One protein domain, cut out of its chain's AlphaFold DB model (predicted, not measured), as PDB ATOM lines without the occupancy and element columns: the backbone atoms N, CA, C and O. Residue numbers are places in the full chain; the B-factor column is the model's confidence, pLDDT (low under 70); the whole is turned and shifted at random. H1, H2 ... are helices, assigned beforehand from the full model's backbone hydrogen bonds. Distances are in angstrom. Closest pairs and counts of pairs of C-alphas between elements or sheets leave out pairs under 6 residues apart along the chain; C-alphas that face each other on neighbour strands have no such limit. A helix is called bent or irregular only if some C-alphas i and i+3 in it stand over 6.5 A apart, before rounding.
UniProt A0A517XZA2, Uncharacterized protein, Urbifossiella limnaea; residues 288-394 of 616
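Overview. This is residues 288 to 394 of the 616 residues of an uncharacterized protein of Urbifossiella limnaea (UniProt A0A517XZA2). Two long helices, H5 and H2, run antiparallel along each other, and the third long helix, H1, joins them in a loose up-and-down bundle, each helix running against the one before it in the chain. At the far end of H2 the short H3 folds back on it and H4 turns off sharply, making a small head, while H5 kinks near residue 386. The 107 printed residues hold five named helices, H1 to H5 in chain order, and no named strand; the class is all helix. The whole is loose, with a radius of gyration of the C-alphas of 16.3 A, and only just elongated, spanning 52 by 26 by 20 A.

Along the chain. H5, residues 366 to 393, is 36.9 A long and ends with C-alpha 393 at (214.206, 223.571, 234.291). It is irregular, but only just: C-alphas 385 and 388 are 6.8 A apart. H2, residues 313 to 338, measures 37.7 A. H1, residues 288 to 307, measures 28.9 A from C-alpha 288 at (231.806, 251.791, 220.538). H3 is residues 340 to 346, H4 residues 349 to 357.

Arrangement. H2 is the hub. It touches H5, opposite ways at a shallow tilt of 15 degrees, the closest C-alphas, Gly 320 and Gly 373, 4.1 A apart. With residues 313 to 320 alone, H2 touches H1 in a helical hairpin, closest at C-alphas 298 and 316, 5.2 A. H1 touches H5, closest at C-alphas 306 and 387, 6.7 A. H2 and H3 form another hairpin, closest at C-alphas 336 and 343, 3.6 A. H3 and H4 touch only at the corner, about perpendicular at 78 degrees. Every O i to N i+4 pair is within hydrogen-bond range in H3 and H4, against 15 of 16 in H1, 21 of 22 in H2 and 19 of 24 in H5.

Size, cuts and confidence. The farthest C-alphas, Asp 339 and Thr 392, are 53.4 A apart. The printed part has no cut and no long link. Its mean pLDDT is 82.7; residues 309 to 311, 359 and 361 to 364 are under 70.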
ATOM      1  N   THR A 288     231.628 252.837 219.517       80.00
ATOM      2  CA  THR A 288     231.806 251.791 220.538       80.00
ATOM      3  C   THR A 288     230.682 251.826 221.567       80.00
ATOM      4  O   THR A 288     230.203 250.772 221.972       80.00
ATOM      5  N   ALA A 289     230.220 253.020 221.949       83.19
ATOM      6  CA  ALA A 289     229.072 253.167 222.841       83.19
ATOM      7  C   ALA A 289     227.776 252.646 222.191       83.19
ATOM      8  O   ALA A 289     227.040 251.894 222.822       83.19
ATOM      9  N   LEU A 290     227.537 252.983 220.916       81.75
ATOM     10  CA  LEU A 290     226.381 252.494 220.157       81.75
ATOM     11  C   LEU A 290     226.387 250.962 220.038       81.75
ATOM     12  O   LEU A 290     225.350 250.329 220.187       81.75
ATOM     13  N   TRP A 291     227.561 250.370 219.813       82.50
ATOM     14  CA  TRP A 291     227.731 248.919 219.744       82.50
ATOM     15  C   TRP A 291     227.449 248.213 221.071       82.50
ATOM     16  O   TRP A 291     226.725 247.223 221.094       82.50
ATOM     17  N   LEU A 292     227.982 248.726 222.185       85.56
ATOM     18  CA  LEU A 292     227.697 248.170 223.512       85.56
ATOM     19  C   LEU A 292     226.205 248.262 223.856       85.56
ATOM     20  O   LEU A 292     225.661 247.365 224.491       85.56
ATOM     21  N   LEU A 293     225.538 249.330 223.416       87.44
ATOM     22  CA  LEU A 293     224.099 249.488 223.592       87.44
ATOM     23  C   LEU A 293     223.324 248.477 222.735       87.44
ATOM     24  O   LEU A 293     222.440 247.813 223.263       87.44
ATOM     25  N   ALA A 294     223.670 248.319 221.454       79.94
ATOM     26  CA  ALA A 294     223.016 247.366 220.555       79.94
ATOM     27  C   ALA A 294     223.165 245.914 221.043       79.94
ATOM     28  O   ALA A 294     222.160 245.224 221.225       79.94
ATOM     29  N   THR A 295     224.388 245.505 221.388       81.44
ATOM     30  CA  THR A 295     224.663 244.179 221.958       81.44
ATOM     31  C   THR A 295     223.944 243.986 223.293       81.44
ATOM     32  O   THR A 295     223.332 242.945 223.517       81.44
ATOM     33  N   GLY A 296     223.938 245.003 224.163       86.31
ATOM     34  CA  GLY A 296     223.197 244.982 225.424       86.31
ATOM     35  C   GLY A 296     221.684 244.826 225.236       86.31
ATOM     36  O   GLY A 296     221.062 244.032 225.937       86.31
ATOM     37  N   VAL A 297     221.090 245.524 224.262       85.12
ATOM     38  CA  VAL A 297     219.667 245.383 223.906       85.12
ATOM     39  C   VAL A 297     219.382 243.986 223.366       85.12
ATOM     40  O   VAL A 297     218.394 243.381 223.771       85.12
ATOM     41  N   ALA A 298     220.247 243.442 222.507       77.81
ATOM     42  CA  ALA A 298     220.072 242.098 221.968       77.81
ATOM     43  C   ALA A 298     220.122 241.026 223.067       77.81
ATOM     44  O   ALA A 298     219.238 240.175 223.135       77.81
ATOM     45  N   VAL A 299     221.108 241.106 223.967       83.19
ATOM     46  CA  VAL A 299     221.222 240.207 225.128       83.19
ATOM     47  C   VAL A 299     220.029 240.380 226.071       83.19
ATOM     48  O   VAL A 299     219.495 239.389 226.558       83.19
ATOM     49  N   GLY A 300     219.564 241.613 226.289       85.69
ATOM     50  CA  GLY A 300     218.365 241.895 227.076       85.69
ATOM     51  C   GLY A 300     217.100 241.281 226.471       85.69
ATOM     52  O   GLY A 300     216.338 240.633 227.182       85.69
ATOM     53  N   LEU A 301     216.897 241.413 225.156       79.94
ATOM     54  CA  LEU A 301     215.784 240.779 224.443       79.94
ATOM     55  C   LEU A 301     215.854 239.253 224.543       79.94
ATOM     56  O   LEU A 301     214.832 238.621 224.791       79.94
ATOM     57  N   LEU A 302     217.049 238.674 224.415       80.12
ATOM     58  CA  LEU A 302     217.279 237.233 224.548       80.12
ATOM     59  C   LEU A 302     217.046 236.751 225.990       80.12
ATOM     60  O   LEU A 302     216.485 235.687 226.208       80.12
ATOM     61  N   ALA A 303     217.388 237.547 227.002       83.56
ATOM     62  CA  ALA A 303     217.003 237.238 228.376       83.56
ATOM     63  C   ALA A 303     215.473 237.274 228.540       83.56
ATOM     64  O   ALA A 303     214.894 236.374 229.138       83.56
ATOM     65  N   VAL A 304     214.791 238.268 227.957       82.44
ATOM     66  CA  VAL A 304     213.326 238.388 228.023       82.44
ATOM     67  C   VAL A 304     212.614 237.240 227.294       82.44
ATOM     68  O   VAL A 304     211.573 236.797 227.783       82.44
ATOM     69  N   THR A 305     213.143 236.697 226.189       79.25
ATOM     70  CA  THR A 305     212.545 235.512 225.528       79.25
ATOM     71  C   THR A 305     212.561 234.271 226.410       79.25
ATOM     72  O   THR A 305     211.642 233.454 226.333       79.25
ATOM     73  N   LEU A 306     213.568 234.132 227.277       76.44
ATOM     74  CA  LEU A 306     213.634 233.017 228.222       76.44
ATOM     75  C   LEU A 306     212.485 233.076 229.242       76.44
ATOM     76  O   LEU A 306     211.986 232.029 229.648       76.44
ATOM     77  N   PHE A 307     212.023 234.279 229.601       75.69
ATOM     78  CA  PHE A 307     210.996 234.487 230.632       75.69
ATOM     79  C   PHE A 307     209.601 234.836 230.098       75.69
ATOM     80  O   PHE A 307     208.643 234.839 230.869       75.69
ATOM     81  N   THR A 308     209.448 235.143 228.806       71.25
ATOM     82  CA  THR A 308     208.159 235.547 228.227       71.25
ATOM     83  C   THR A 308     207.725 234.625 227.085       71.25
ATOM     84  O   THR A 308     208.563 234.125 226.339       71.25
ATOM     85  N   PRO A 309     206.410 234.403 226.903       60.88
ATOM     86  CA  PRO A 309     205.879 233.583 225.811       60.88
ATOM     87  C   PRO A 309     205.919 234.289 224.446       60.88
ATOM     88  O   PRO A 309     205.421 233.745 223.470       60.88
ATOM     89  N   ARG A 310     206.455 235.514 224.370       59.56
ATOM     90  CA  ARG A 310     206.571 236.268 223.119       59.56
ATOM     91  C   ARG A 310     207.894 235.938 222.437       59.56
ATOM     92  O   ARG A 310     208.954 236.040 223.053       59.56
ATOM     93  N   ASP A 311     207.823 235.636 221.145       68.38
ATOM     94  CA  ASP A 311     208.980 235.304 220.315       68.38
ATOM     95  C   ASP A 311     209.799 236.552 219.948       68.38
ATOM     96  O   ASP A 311     209.874 236.974 218.794       68.38
ATOM     97  N   PHE A 312     210.484 237.152 220.925       79.12
ATOM     98  CA  PHE A 312     211.503 238.175 220.638       79.12
ATOM     99  C   PHE A 312     212.783 237.581 220.020       79.12
ATOM    100  O   PHE A 312     213.721 238.320 219.726       79.12
ATOM    101  N   ALA A 313     212.825 236.265 219.775       77.38
ATOM    102  CA  ALA A 313     213.942 235.587 219.123       77.38
ATOM    103  C   ALA A 313     214.168 236.131 217.705       77.38
ATOM    104  O   ALA A 313     215.309 236.376 217.319       77.38
ATOM    105  N   ALA A 314     213.088 236.424 216.971       78.81
ATOM    106  CA  ALA A 314     213.175 237.063 215.660       78.81
ATOM    107  C   ALA A 314     213.801 238.465 215.757       78.81
ATOM    108  O   ALA A 314     214.679 238.801 214.969       78.81
ATOM    109  N   ALA A 315     213.407 239.265 216.753       78.12
ATOM    110  CA  ALA A 315     213.980 240.594 216.972       78.12
ATOM    111  C   ALA A 315     215.473 240.522 217.339       78.12
ATOM    112  O   ALA A 315     216.273 241.266 216.779       78.12
ATOM    113  N   ALA A 316     215.870 239.595 218.218       79.56
ATOM    114  CA  ALA A 316     217.275 239.368 218.558       79.56
ATOM    115  C   ALA A 316     218.097 238.890 217.344       79.56
ATOM    116  O   ALA A 316     219.222 239.351 217.150       79.56
ATOM    117  N   LEU A 317     217.521 238.034 216.490       85.50
ATOM    118  CA  LEU A 317     218.135 237.591 215.235       85.50
ATOM    119  C   LEU A 317     218.331 238.763 214.265       85.50
ATOM    120  O   LEU A 317     219.413 238.898 213.699       85.50
ATOM    121  N   TRP A 318     217.341 239.652 214.124       84.38
ATOM    122  CA  TRP A 318     217.468 240.869 213.316       84.38
ATOM    123  C   TRP A 318     218.554 241.812 213.838       84.38
ATOM    124  O   TRP A 318     219.333 242.333 213.041       84.38
ATOM    125  N   VAL A 319     218.652 242.006 215.159       82.19
ATOM    126  CA  VAL A 319     219.710 242.837 215.757       82.19
ATOM    127  C   VAL A 319     221.088 242.210 215.526       82.19
ATOM    128  O   VAL A 319     221.986 242.896 215.040       82.19
ATOM    129  N   GLY A 320     221.245 240.905 215.774       83.56
ATOM    130  CA  GLY A 320     222.494 240.189 215.496       83.56
ATOM    131  C   GLY A 320     222.881 240.236 214.014       83.56
ATOM    132  O   GLY A 320     224.030 240.523 213.678       83.56
ATOM    133  N   GLY A 321     221.914 240.050 213.110       88.50
ATOM    134  CA  GLY A 321     222.113 240.167 211.664       88.50
ATOM    135  C   GLY A 321     222.537 241.573 211.228       88.50
ATOM    136  O   GLY A 321     223.463 241.718 210.427       88.50
ATOM    137  N   ALA A 322     221.927 242.616 211.797       86.50
ATOM    138  CA  ALA A 322     222.308 244.002 211.540       86.50
ATOM    139  C   ALA A 322     223.734 244.311 212.032       86.50
ATOM    140  O   ALA A 322     224.494 244.975 211.325       86.50
ATOM    141  N   GLU A 323     224.138 243.800 213.199       88.00
ATOM    142  CA  GLU A 323     225.508 243.949 213.711       88.00
ATOM    143  C   GLU A 323     226.546 243.263 212.816       88.00
ATOM    144  O   GLU A 323     227.586 243.860 212.516       88.00
ATOM    145  N   VAL A 324     226.249 242.049 212.334       90.44
ATOM    146  CA  VAL A 324     227.091 241.334 211.363       90.44
ATOM    147  C   VAL A 324     227.225 242.145 210.079       90.44
ATOM    148  O   VAL A 324     228.342 242.355 209.608       90.44
ATOM    149  N   PHE A 325     226.112 242.650 209.540       91.75
ATOM    150  CA  PHE A 325     226.107 243.430 208.304       91.75
ATOM    151  C   PHE A 325     226.912 244.731 208.435       91.75
ATOM    152  O   PHE A 325     227.788 245.005 207.614       91.75
ATOM    153  N   VAL A 326     226.684 245.516 209.494       88.56
ATOM    154  CA  VAL A 326     227.422 246.768 209.738       88.56
ATOM    155  C   VAL A 326     228.911 246.492 209.965       88.56
ATOM    156  O   VAL A 326     229.760 247.192 209.406       88.56
ATOM    157  N   GLY A 327     229.245 245.458 210.742       87.81
ATOM    158  CA  GLY A 327     230.625 245.024 210.950       87.81
ATOM    159  C   GLY A 327     231.307 244.618 209.642       87.81
ATOM    160  O   GLY A 327     232.445 245.017 209.390       87.81
ATOM    161  N   TYR A 328     230.593 243.894 208.781       90.50
ATOM    162  CA  TYR A 328     231.070 243.458 207.472       90.50
ATOM    163  C   TYR A 328     231.336 244.632 206.527       90.50
ATOM    164  O   TYR A 328     232.445 244.763 206.007       90.50
ATOM    165  N   VAL A 329     230.368 245.541 206.367       91.00
ATOM    166  CA  VAL A 329     230.522 246.756 205.546       91.00
ATOM    167  C   VAL A 329     231.713 247.586 206.026       91.00
ATOM    168  O   VAL A 329     232.479 248.109 205.216       91.00
ATOM    169  N   TRP A 330     231.931 247.666 207.340       89.50
ATOM    170  CA  TRP A 330     233.085 248.368 207.895       89.50
ATOM    171  C   TRP A 330     234.414 247.679 207.540       89.50
ATOM    172  O   TRP A 330     235.381 248.359 207.187       89.50
ATOM    173  N   ILE A 331     234.480 246.344 207.576       88.19
ATOM    174  CA  ILE A 331     235.669 245.593 207.136       88.19
ATOM    175  C   ILE A 331     235.964 245.891 205.665       88.19
ATOM    176  O   ILE A 331     237.087 246.291 205.362       88.19
ATOM    177  N   VAL A 332     234.959 245.781 204.790       90.38
ATOM    178  CA  VAL A 332     235.078 246.065 203.348       90.38
ATOM    179  C   VAL A 332     235.542 247.501 203.100       90.38
ATOM    180  O   VAL A 332     236.436 247.748 202.295       90.38
ATOM    181  N   TRP A 333     234.986 248.469 203.828       90.69
ATOM    182  CA  TRP A 333     235.378 249.869 203.692       90.69
ATOM    183  C   TRP A 333     236.828 250.119 204.136       90.69
ATOM    184  O   TRP A 333     237.574 250.835 203.464       90.69
ATOM    185  N   LEU A 334     237.261 249.519 205.250       86.50
ATOM    186  CA  LEU A 334     238.641 249.655 205.728       86.50
ATOM    187  C   LEU A 334     239.650 248.968 204.805       86.50
ATOM    188  O   LEU A 334     240.750 249.498 204.628       86.50
ATOM    189  N   THR A 335     239.305 247.815 204.226       86.88
ATOM    190  CA  THR A 335     240.162 247.135 203.247       86.88
ATOM    191  C   THR A 335     240.233 247.934 201.952       86.88
ATOM    192  O   THR A 335     241.343 248.210 201.501       86.88
ATOM    193  N   ALA A 336     239.099 248.424 201.437       88.56
ATOM    194  CA  ALA A 336     239.034 249.267 200.241       88.56
ATOM    195  C   ALA A 336     239.851 250.559 200.380       88.56
ATOM    196  O   ALA A 336     240.535 250.966 199.445       88.56
ATOM    197  N   LYS A 337     239.840 251.187 201.566       89.56
ATOM    198  CA  LYS A 337     240.633 252.397 201.836       89.56
ATOM    199  C   LYS A 337     242.144 252.152 201.764       89.56
ATOM    200  O   LYS A 337     242.903 253.091 201.536       89.56
ATOM    201  N   ARG A 338     242.593 250.919 202.010       87.75
ATOM    202  CA  ARG A 338     244.013 250.545 201.953       87.75
ATOM    203  C   ARG A 338     244.418 250.051 200.567       87.75
ATOM    204  O   ARG A 338     245.523 250.353 200.131       87.75
ATOM    205  N   ASP A 339     243.550 249.273 199.931       91.56
ATOM    206  CA  ASP A 339     243.718 248.715 198.593       91.56
ATOM    207  C   ASP A 339     242.327 248.388 198.028       91.56
ATOM    208  O   ASP A 339     241.624 247.510 198.539       91.56
ATOM    209  N   TRP A 340     241.920 249.110 196.983       92.06
ATOM    210  CA  TRP A 340     240.595 248.977 196.377       92.06
ATOM    211  C   TRP A 340     240.317 247.550 195.889       92.06
ATOM    212  O   TRP A 340     239.234 247.024 196.141       92.06
ATOM    213  N   VAL A 341     241.303 246.888 195.270       93.06
ATOM    214  CA  VAL A 341     241.139 245.528 194.725       93.06
ATOM    215  C   VAL A 341     240.853 244.539 195.853       93.06
ATOM    216  O   VAL A 341     239.961 243.701 195.747       93.06
ATOM    217  N   ARG A 342     241.545 244.687 196.989       87.12
ATOM    218  CA  ARG A 342     241.273 243.883 198.191       87.12
ATOM    219  C   ARG A 342     239.941 244.232 198.834       87.12
ATOM    220  O   ARG A 342     239.326 243.351 199.417       87.12
ATOM    221  N   GLY A 343     239.503 245.485 198.741       89.25
ATOM    222  CA  GLY A 343     238.162 245.905 199.142       89.25
ATOM    223  C   GLY A 343     237.077 245.148 198.385       89.25
ATOM    224  O   GLY A 343     236.202 244.553 199.005       89.25
ATOM    225  N   VAL A 344     237.187 245.106 197.055       91.88
ATOM    226  CA  VAL A 344     236.247 244.382 196.186       91.88
ATOM    227  C   VAL A 344     236.291 242.875 196.459       91.88
ATOM    228  O   VAL A 344     235.244 242.263 196.638       91.88
ATOM    229  N   LEU A 345     237.481 242.278 196.587       91.38
ATOM    230  CA  LEU A 345     237.607 240.855 196.939       91.38
ATOM    231  C   LEU A 345     237.053 240.548 198.339       91.38
ATOM    232  O   LEU A 345     236.426 239.513 198.538       91.38
ATOM    233  N   ALA A 346     237.232 241.454 199.304       88.56
ATOM    234  CA  ALA A 346     236.679 241.325 200.651       88.56
ATOM    235  C   ALA A 346     235.158 241.531 200.705       88.56
ATOM    236  O   ALA A 346     234.563 241.199 201.727       88.56
ATOM    237  N   ALA A 347     234.529 242.059 199.649       90.94
ATOM    238  CA  ALA A 347     233.075 242.141 199.543       90.94
ATOM    239  C   ALA A 347     232.427 240.781 199.226       90.94
ATOM    240  O   ALA A 347     231.215 240.643 199.398       90.94
ATOM    241  N   VAL A 348     233.220 239.774 198.845       93.31
ATOM    242  CA  VAL A 348     232.782 238.388 198.648       93.31
ATOM    243  C   VAL A 348     232.948 237.607 199.967       93.31
ATOM    244  O   VAL A 348     234.086 237.306 200.338       93.31
ATOM    245  N   PRO A 349     231.856 237.219 200.661       87.25
ATOM    246  CA  PRO A 349     231.899 236.685 202.030       87.25
ATOM    247  C   PRO A 349     232.904 235.549 202.305       87.25
ATOM    248  O   PRO A 349     233.610 235.618 203.317       87.25
ATOM    249  N   PRO A 350     233.035 234.509 201.448       88.12
ATOM    250  CA  PRO A 350     234.006 233.442 201.695       88.12
ATOM    251  C   PRO A 350     235.461 233.932 201.631       88.12
ATOM    252  O   PRO A 350     236.302 233.478 202.408       88.12
ATOM    253  N   LEU A 351     235.765 234.902 200.763       88.75
ATOM    254  CA  LEU A 351     237.102 235.492 200.670       88.75
ATOM    255  C   LEU A 351     237.390 236.408 201.861       88.75
ATOM    256  O   LEU A 351     238.525 236.460 202.334       88.75
ATOM    257  N   THR A 352     236.376 237.085 202.403       85.31
ATOM    258  CA  THR A 352     236.524 237.925 203.597       85.31
ATOM    259  C   THR A 352     237.040 237.117 204.785       85.31
ATOM    260  O   THR A 352     237.953 237.571 205.472       85.31
ATOM    261  N   LEU A 353     236.524 235.901 205.001       83.00
ATOM    262  CA  LEU A 353     236.988 235.010 206.074       83.00
ATOM    263  C   LEU A 353     238.451 234.593 205.884       83.00
ATOM    264  O   LEU A 353     239.228 234.633 206.840       83.00
ATOM    265  N   TYR A 354     238.852 234.279 204.650       86.19
ATOM    266  CA  TYR A 354     240.243 233.967 204.321       86.19
ATOM    267  C   TYR A 354     241.186 235.142 204.636       86.19
ATOM    268  O   TYR A 354     242.229 234.962 205.269       86.19
ATOM    269  N   TYR A 355     240.799 236.370 204.272       78.81
ATOM    270  CA  TYR A 355     241.587 237.571 204.566       78.81
ATOM    271  C   TYR A 355     241.616 237.937 206.057       78.81
ATOM    272  O   TYR A 355     242.637 238.430 206.538       78.81
ATOM    273  N   LEU A 356     240.533 237.682 206.799       76.56
ATOM    274  CA  LEU A 356     240.482 237.893 208.250       76.56
ATOM    275  C   LEU A 356     241.363 236.887 209.008       76.56
ATOM    276  O   LEU A 356     241.949 237.250 210.028       76.56
ATOM    277  N   GLY A 357     241.509 235.662 208.487       78.19
ATOM    278  CA  GLY A 357     242.402 234.633 209.031       78.19
ATOM    279  C   GLY A 357     243.892 234.971 208.908       78.19
ATOM    280  O   GLY A 357     244.713 234.485 209.687       78.19
ATOM    281  N   GLN A 358     244.268 235.862 207.986       84.06
ATOM    282  CA  GLN A 358     245.633 236.375 207.913       84.06
ATOM    283  C   GLN A 358     245.870 237.335 209.092       84.06
ATOM    284  O   GLN A 358     245.400 238.474 209.092       84.06
ATOM    285  N   TRP A 359     246.639 236.888 210.094       57.91
ATOM    286  CA  TRP A 359     246.893 237.541 211.398       57.91
ATOM    287  C   TRP A 359     247.216 239.046 211.347       57.91
ATOM    288  O   TRP A 359     246.994 239.776 212.315       57.91
ATOM    289  N   LYS A 360     247.685 239.548 210.201       74.00
ATOM    290  CA  LYS A 360     247.922 240.973 209.937       74.00
ATOM    291  C   LYS A 360     246.652 241.837 210.049       74.00
ATOM    292  O   LYS A 360     246.766 243.034 210.308       74.00
ATOM    293  N   TYR A 361     245.466 241.242 209.901       60.53
ATOM    294  CA  TYR A 361     244.165 241.921 209.946       60.53
ATOM    295  C   TYR A 361     243.306 241.539 211.164       60.53
ATOM    296  O   TYR A 361     242.309 242.205 211.436       60.53
ATOM    297  N   ALA A 362     243.732 240.567 211.979       57.34
ATOM    298  CA  ALA A 362     243.017 240.135 213.186       57.34
ATOM    299  C   ALA A 362     242.919 241.223 214.282       57.34
ATOM    300  O   ALA A 362     242.082 241.149 215.178       57.34
ATOM    301  N   ARG A 363     243.737 242.286 214.206       68.69
ATOM    302  CA  ARG A 363     243.666 243.442 215.126       68.69
ATOM    303  C   ARG A 363     242.558 244.445 214.785       68.69
ATOM    304  O   ARG A 363     242.434 245.472 215.458       68.69
ATOM    305  N   LEU A 364     241.767 244.199 213.744       67.06
ATOM    306  CA  LEU A 364     240.701 245.106 213.343       67.06
ATOM    307  C   LEU A 364     239.539 245.046 214.347       67.06
ATOM    308  O   LEU A 364     238.836 244.048 214.464       67.06
ATOM    309  N   ARG A 365     239.299 246.176 215.028       76.50
ATOM    310  CA  ARG A 365     238.119 246.429 215.876       76.50
ATOM    311  C   ARG A 365     236.779 245.936 215.278       76.50
ATOM    312  O   ARG A 365     236.006 245.392 216.062       76.50
ATOM    313  N   PRO A 366     236.481 246.056 213.964       78.94
ATOM    314  CA  PRO A 366     235.209 245.578 213.407       78.94
ATOM    315  C   PRO A 366     235.019 244.054 213.428       78.94
ATOM    316  O   PRO A 366     233.880 243.602 213.405       78.94
ATOM    317  N   LEU A 367     236.080 243.249 213.574       83.31
ATOM    318  CA  LEU A 367     235.926 241.798 213.737       83.31
ATOM    319  C   LEU A 367     235.147 241.461 215.018       83.31
ATOM    320  O   LEU A 367     234.399 240.490 215.050       83.31
ATOM    321  N   ARG A 368     235.235 242.318 216.045       84.88
ATOM    322  CA  ARG A 368     234.434 242.184 217.270       84.88
ATOM    323  C   ARG A 368     232.940 242.341 217.003       84.88
ATOM    324  O   ARG A 368     232.163 241.622 217.612       84.88
ATOM    325  N   PHE A 369     232.547 243.230 216.088       82.62
ATOM    326  CA  PHE A 369     231.144 243.442 215.715       82.62
ATOM    327  C   PHE A 369     230.586 242.216 215.000       82.62
ATOM    328  O   PHE A 369     229.531 241.717 215.368       82.62
ATOM    329  N   VAL A 370     231.343 241.683 214.037       87.31
ATOM    330  CA  VAL A 370     230.941 240.480 213.301       87.31
ATOM    331  C   VAL A 370     230.864 239.270 214.233       87.31
ATOM    332  O   VAL A 370     229.877 238.548 214.199       87.31
ATOM    333  N   ALA A 371     231.856 239.070 215.105       88.75
ATOM    334  CA  ALA A 371     231.871 237.939 216.030       88.75
ATOM    335  C   ALA A 371     230.753 238.016 217.083       88.75
ATOM    336  O   ALA A 371     230.115 237.005 217.365       88.75
ATOM    337  N   THR A 372     230.492 239.199 217.650       87.88
ATOM    338  CA  THR A 372     229.407 239.371 218.634       87.88
ATOM    339  C   THR A 372     228.031 239.277 217.997       87.88
ATOM    340  O   THR A 372     227.210 238.516 218.501       87.88
ATOM    341  N   GLY A 373     227.806 239.928 216.854       88.00
ATOM    342  CA  GLY A 373     226.554 239.799 216.111       88.00
ATOM    343  C   GLY A 373     226.286 238.357 215.671       88.00
ATOM    344  O   GLY A 373     225.170 237.866 215.822       88.00
ATOM    345  N   ALA A 374     227.315 237.633 215.208       91.00
ATOM    346  CA  ALA A 374     227.198 236.221 214.841       91.00
ATOM    347  C   ALA A 374     226.901 235.333 216.056       91.00
ATOM    348  O   ALA A 374     226.068 234.436 215.957       91.00
ATOM    349  N   ALA A 375     227.529 235.593 217.207       91.06
ATOM    350  CA  ALA A 375     227.227 234.883 218.446       91.06
ATOM    351  C   ALA A 375     225.783 235.139 218.902       91.06
ATOM    352  O   ALA A 375     225.073 234.191 219.215       91.06
ATOM    353  N   VAL A 376     225.315 236.391 218.875       87.31
ATOM    354  CA  VAL A 376     223.924 236.749 219.203       87.31
ATOM    355  C   VAL A 376     222.946 236.067 218.247       87.31
ATOM    356  O   VAL A 376     221.984 235.456 218.705       87.31
ATOM    357  N   ALA A 377     223.199 236.118 216.937       87.88
ATOM    358  CA  ALA A 377     222.353 235.479 215.934       87.88
ATOM    359  C   ALA A 377     222.333 233.950 216.090       87.88
ATOM    360  O   ALA A 377     221.265 233.349 216.017       87.88
ATOM    361  N   ALA A 378     223.483 233.326 216.365       89.62
ATOM    362  CA  ALA A 378     223.573 231.894 216.622       89.62
ATOM    363  C   ALA A 378     222.813 231.508 217.896       89.62
ATOM    364  O   ALA A 378     222.000 230.590 217.859       89.62
ATOM    365  N   VAL A 379     223.005 232.228 219.008       88.12
ATOM    366  CA  VAL A 379     222.265 231.965 220.252       88.12
ATOM    367  C   VAL A 379     220.766 232.181 220.040       88.12
ATOM    368  O   VAL A 379     219.983 231.352 220.485       88.12
ATOM    369  N   ALA A 380     220.348 233.223 219.317       87.19
ATOM    370  CA  ALA A 380     218.940 233.446 218.984       87.19
ATOM    371  C   ALA A 380     218.370 232.305 218.123       87.19
ATOM    372  O   ALA A 380     217.291 231.799 218.423       87.19
ATOM    373  N   TYR A 381     219.110 231.843 217.113       89.56
ATOM    374  CA  TYR A 381     218.717 230.720 216.259       89.56
ATOM    375  C   TYR A 381     218.594 229.408 217.050       89.56
ATOM    376  O   TYR A 381     217.562 228.741 217.000       89.56
ATOM    377  N   PHE A 382     219.605 229.066 217.853       88.06
ATOM    378  CA  PHE A 382     219.599 227.855 218.678       88.06
ATOM    379  C   PHE A 382     218.651 227.947 219.876       88.06
ATOM    380  O   PHE A 382     218.206 226.912 220.376       88.06
ATOM    381  N   SER A 383     218.284 229.155 220.319       84.38
ATOM    382  CA  SER A 383     217.328 229.325 221.412       84.38
ATOM    383  C   SER A 383     215.990 228.664 221.095       84.38
ATOM    384  O   SER A 383     215.402 228.092 222.001       84.38
ATOM    385  N   GLY A 384     215.560 228.601 219.828       79.88
ATOM    386  CA  GLY A 384     214.344 227.877 219.438       79.88
ATOM    387  C   GLY A 384     214.355 226.394 219.838       79.88
ATOM    388  O   GLY A 384     213.343 225.875 220.300       79.88
ATOM    389  N   ALA A 385     215.510 225.730 219.749       84.06
ATOM    390  CA  ALA A 385     215.665 224.330 220.149       84.06
ATOM    391  C   ALA A 385     215.859 224.156 221.669       84.06
ATOM    392  O   ALA A 385     215.455 223.145 222.244       84.06
ATOM    393  N   VAL A 386     216.471 225.143 222.333       81.00
ATOM    394  CA  VAL A 386     216.850 225.074 223.756       81.00
ATOM    395  C   VAL A 386     215.745 225.582 224.692       81.00
ATOM    396  O   VAL A 386     215.595 225.065 225.798       81.00
ATOM    397  N   LEU A 387     214.929 226.543 224.251       78.31
ATOM    398  CA  LEU A 387     213.789 227.115 224.979       78.31
ATOM    399  C   LEU A 387     212.837 226.075 225.600       78.31
ATOM    400  O   LEU A 387     212.471 226.262 226.762       78.31
ATOM    401  N   PRO A 388     212.437 224.982 224.913       74.81
ATOM    402  CA  PRO A 388     211.594 223.967 225.545       74.81
ATOM    403  C   PRO A 388     212.283 223.281 226.735       74.81
ATOM    404  O   PRO A 388     211.617 222.958 227.711       74.81
ATOM    405  N   HIS A 389     213.609 223.122 226.706       78.94
ATOM    406  CA  HIS A 389     214.373 222.465 227.772       78.94
ATOM    407  C   HIS A 389     214.714 223.412 228.931       78.94
ATOM    408  O   HIS A 389     214.810 222.992 230.081       78.94
ATOM    409  N   THR A 390     214.906 224.705 228.668       76.19
ATOM    410  CA  THR A 390     215.191 225.678 229.734       76.19
ATOM    411  C   THR A 390     213.935 226.077 230.495       76.19
ATOM    412  O   THR A 390     214.003 226.304 231.703       76.19
ATOM    413  N   ARG A 391     212.770 226.103 229.833       70.31
ATOM    414  CA  ARG A 391     211.483 226.371 230.491       70.31
ATOM    415  C   ARG A 391     211.067 225.264 231.459       70.31
ATOM    416  O   ARG A 391     210.511 225.580 232.508       70.31
ATOM    417  N   THR A 392     211.374 224.001 231.158       71.50
ATOM    418  CA  THR A 392     211.120 222.882 232.082       71.50
ATOM    419  C   THR A 392     212.008 222.958 233.326       71.50
ATOM    420  O   THR A 392     211.540 222.684 234.427       71.50
ATOM    421  N   LEU A 393     213.262 223.403 233.179       75.81
ATOM    422  CA  LEU A 393     214.206 223.571 234.291       75.81
ATOM    423  C   LEU A 393     213.918 224.796 235.170       75.81
ATOM    424  O   LEU A 393     214.170 224.755 236.371       75.81
ATOM    425  N   ALA A 394     213.378 225.880 234.609       73.50
ATOM    426  CA  ALA A 394     213.133 227.134 235.329       73.50
ATOM    427  C   ALA A 394     211.965 227.079 236.340       73.50
ATOM    428  O   ALA A 394     211.523 228.120 236.820       73.50
TER     429      ALA A 394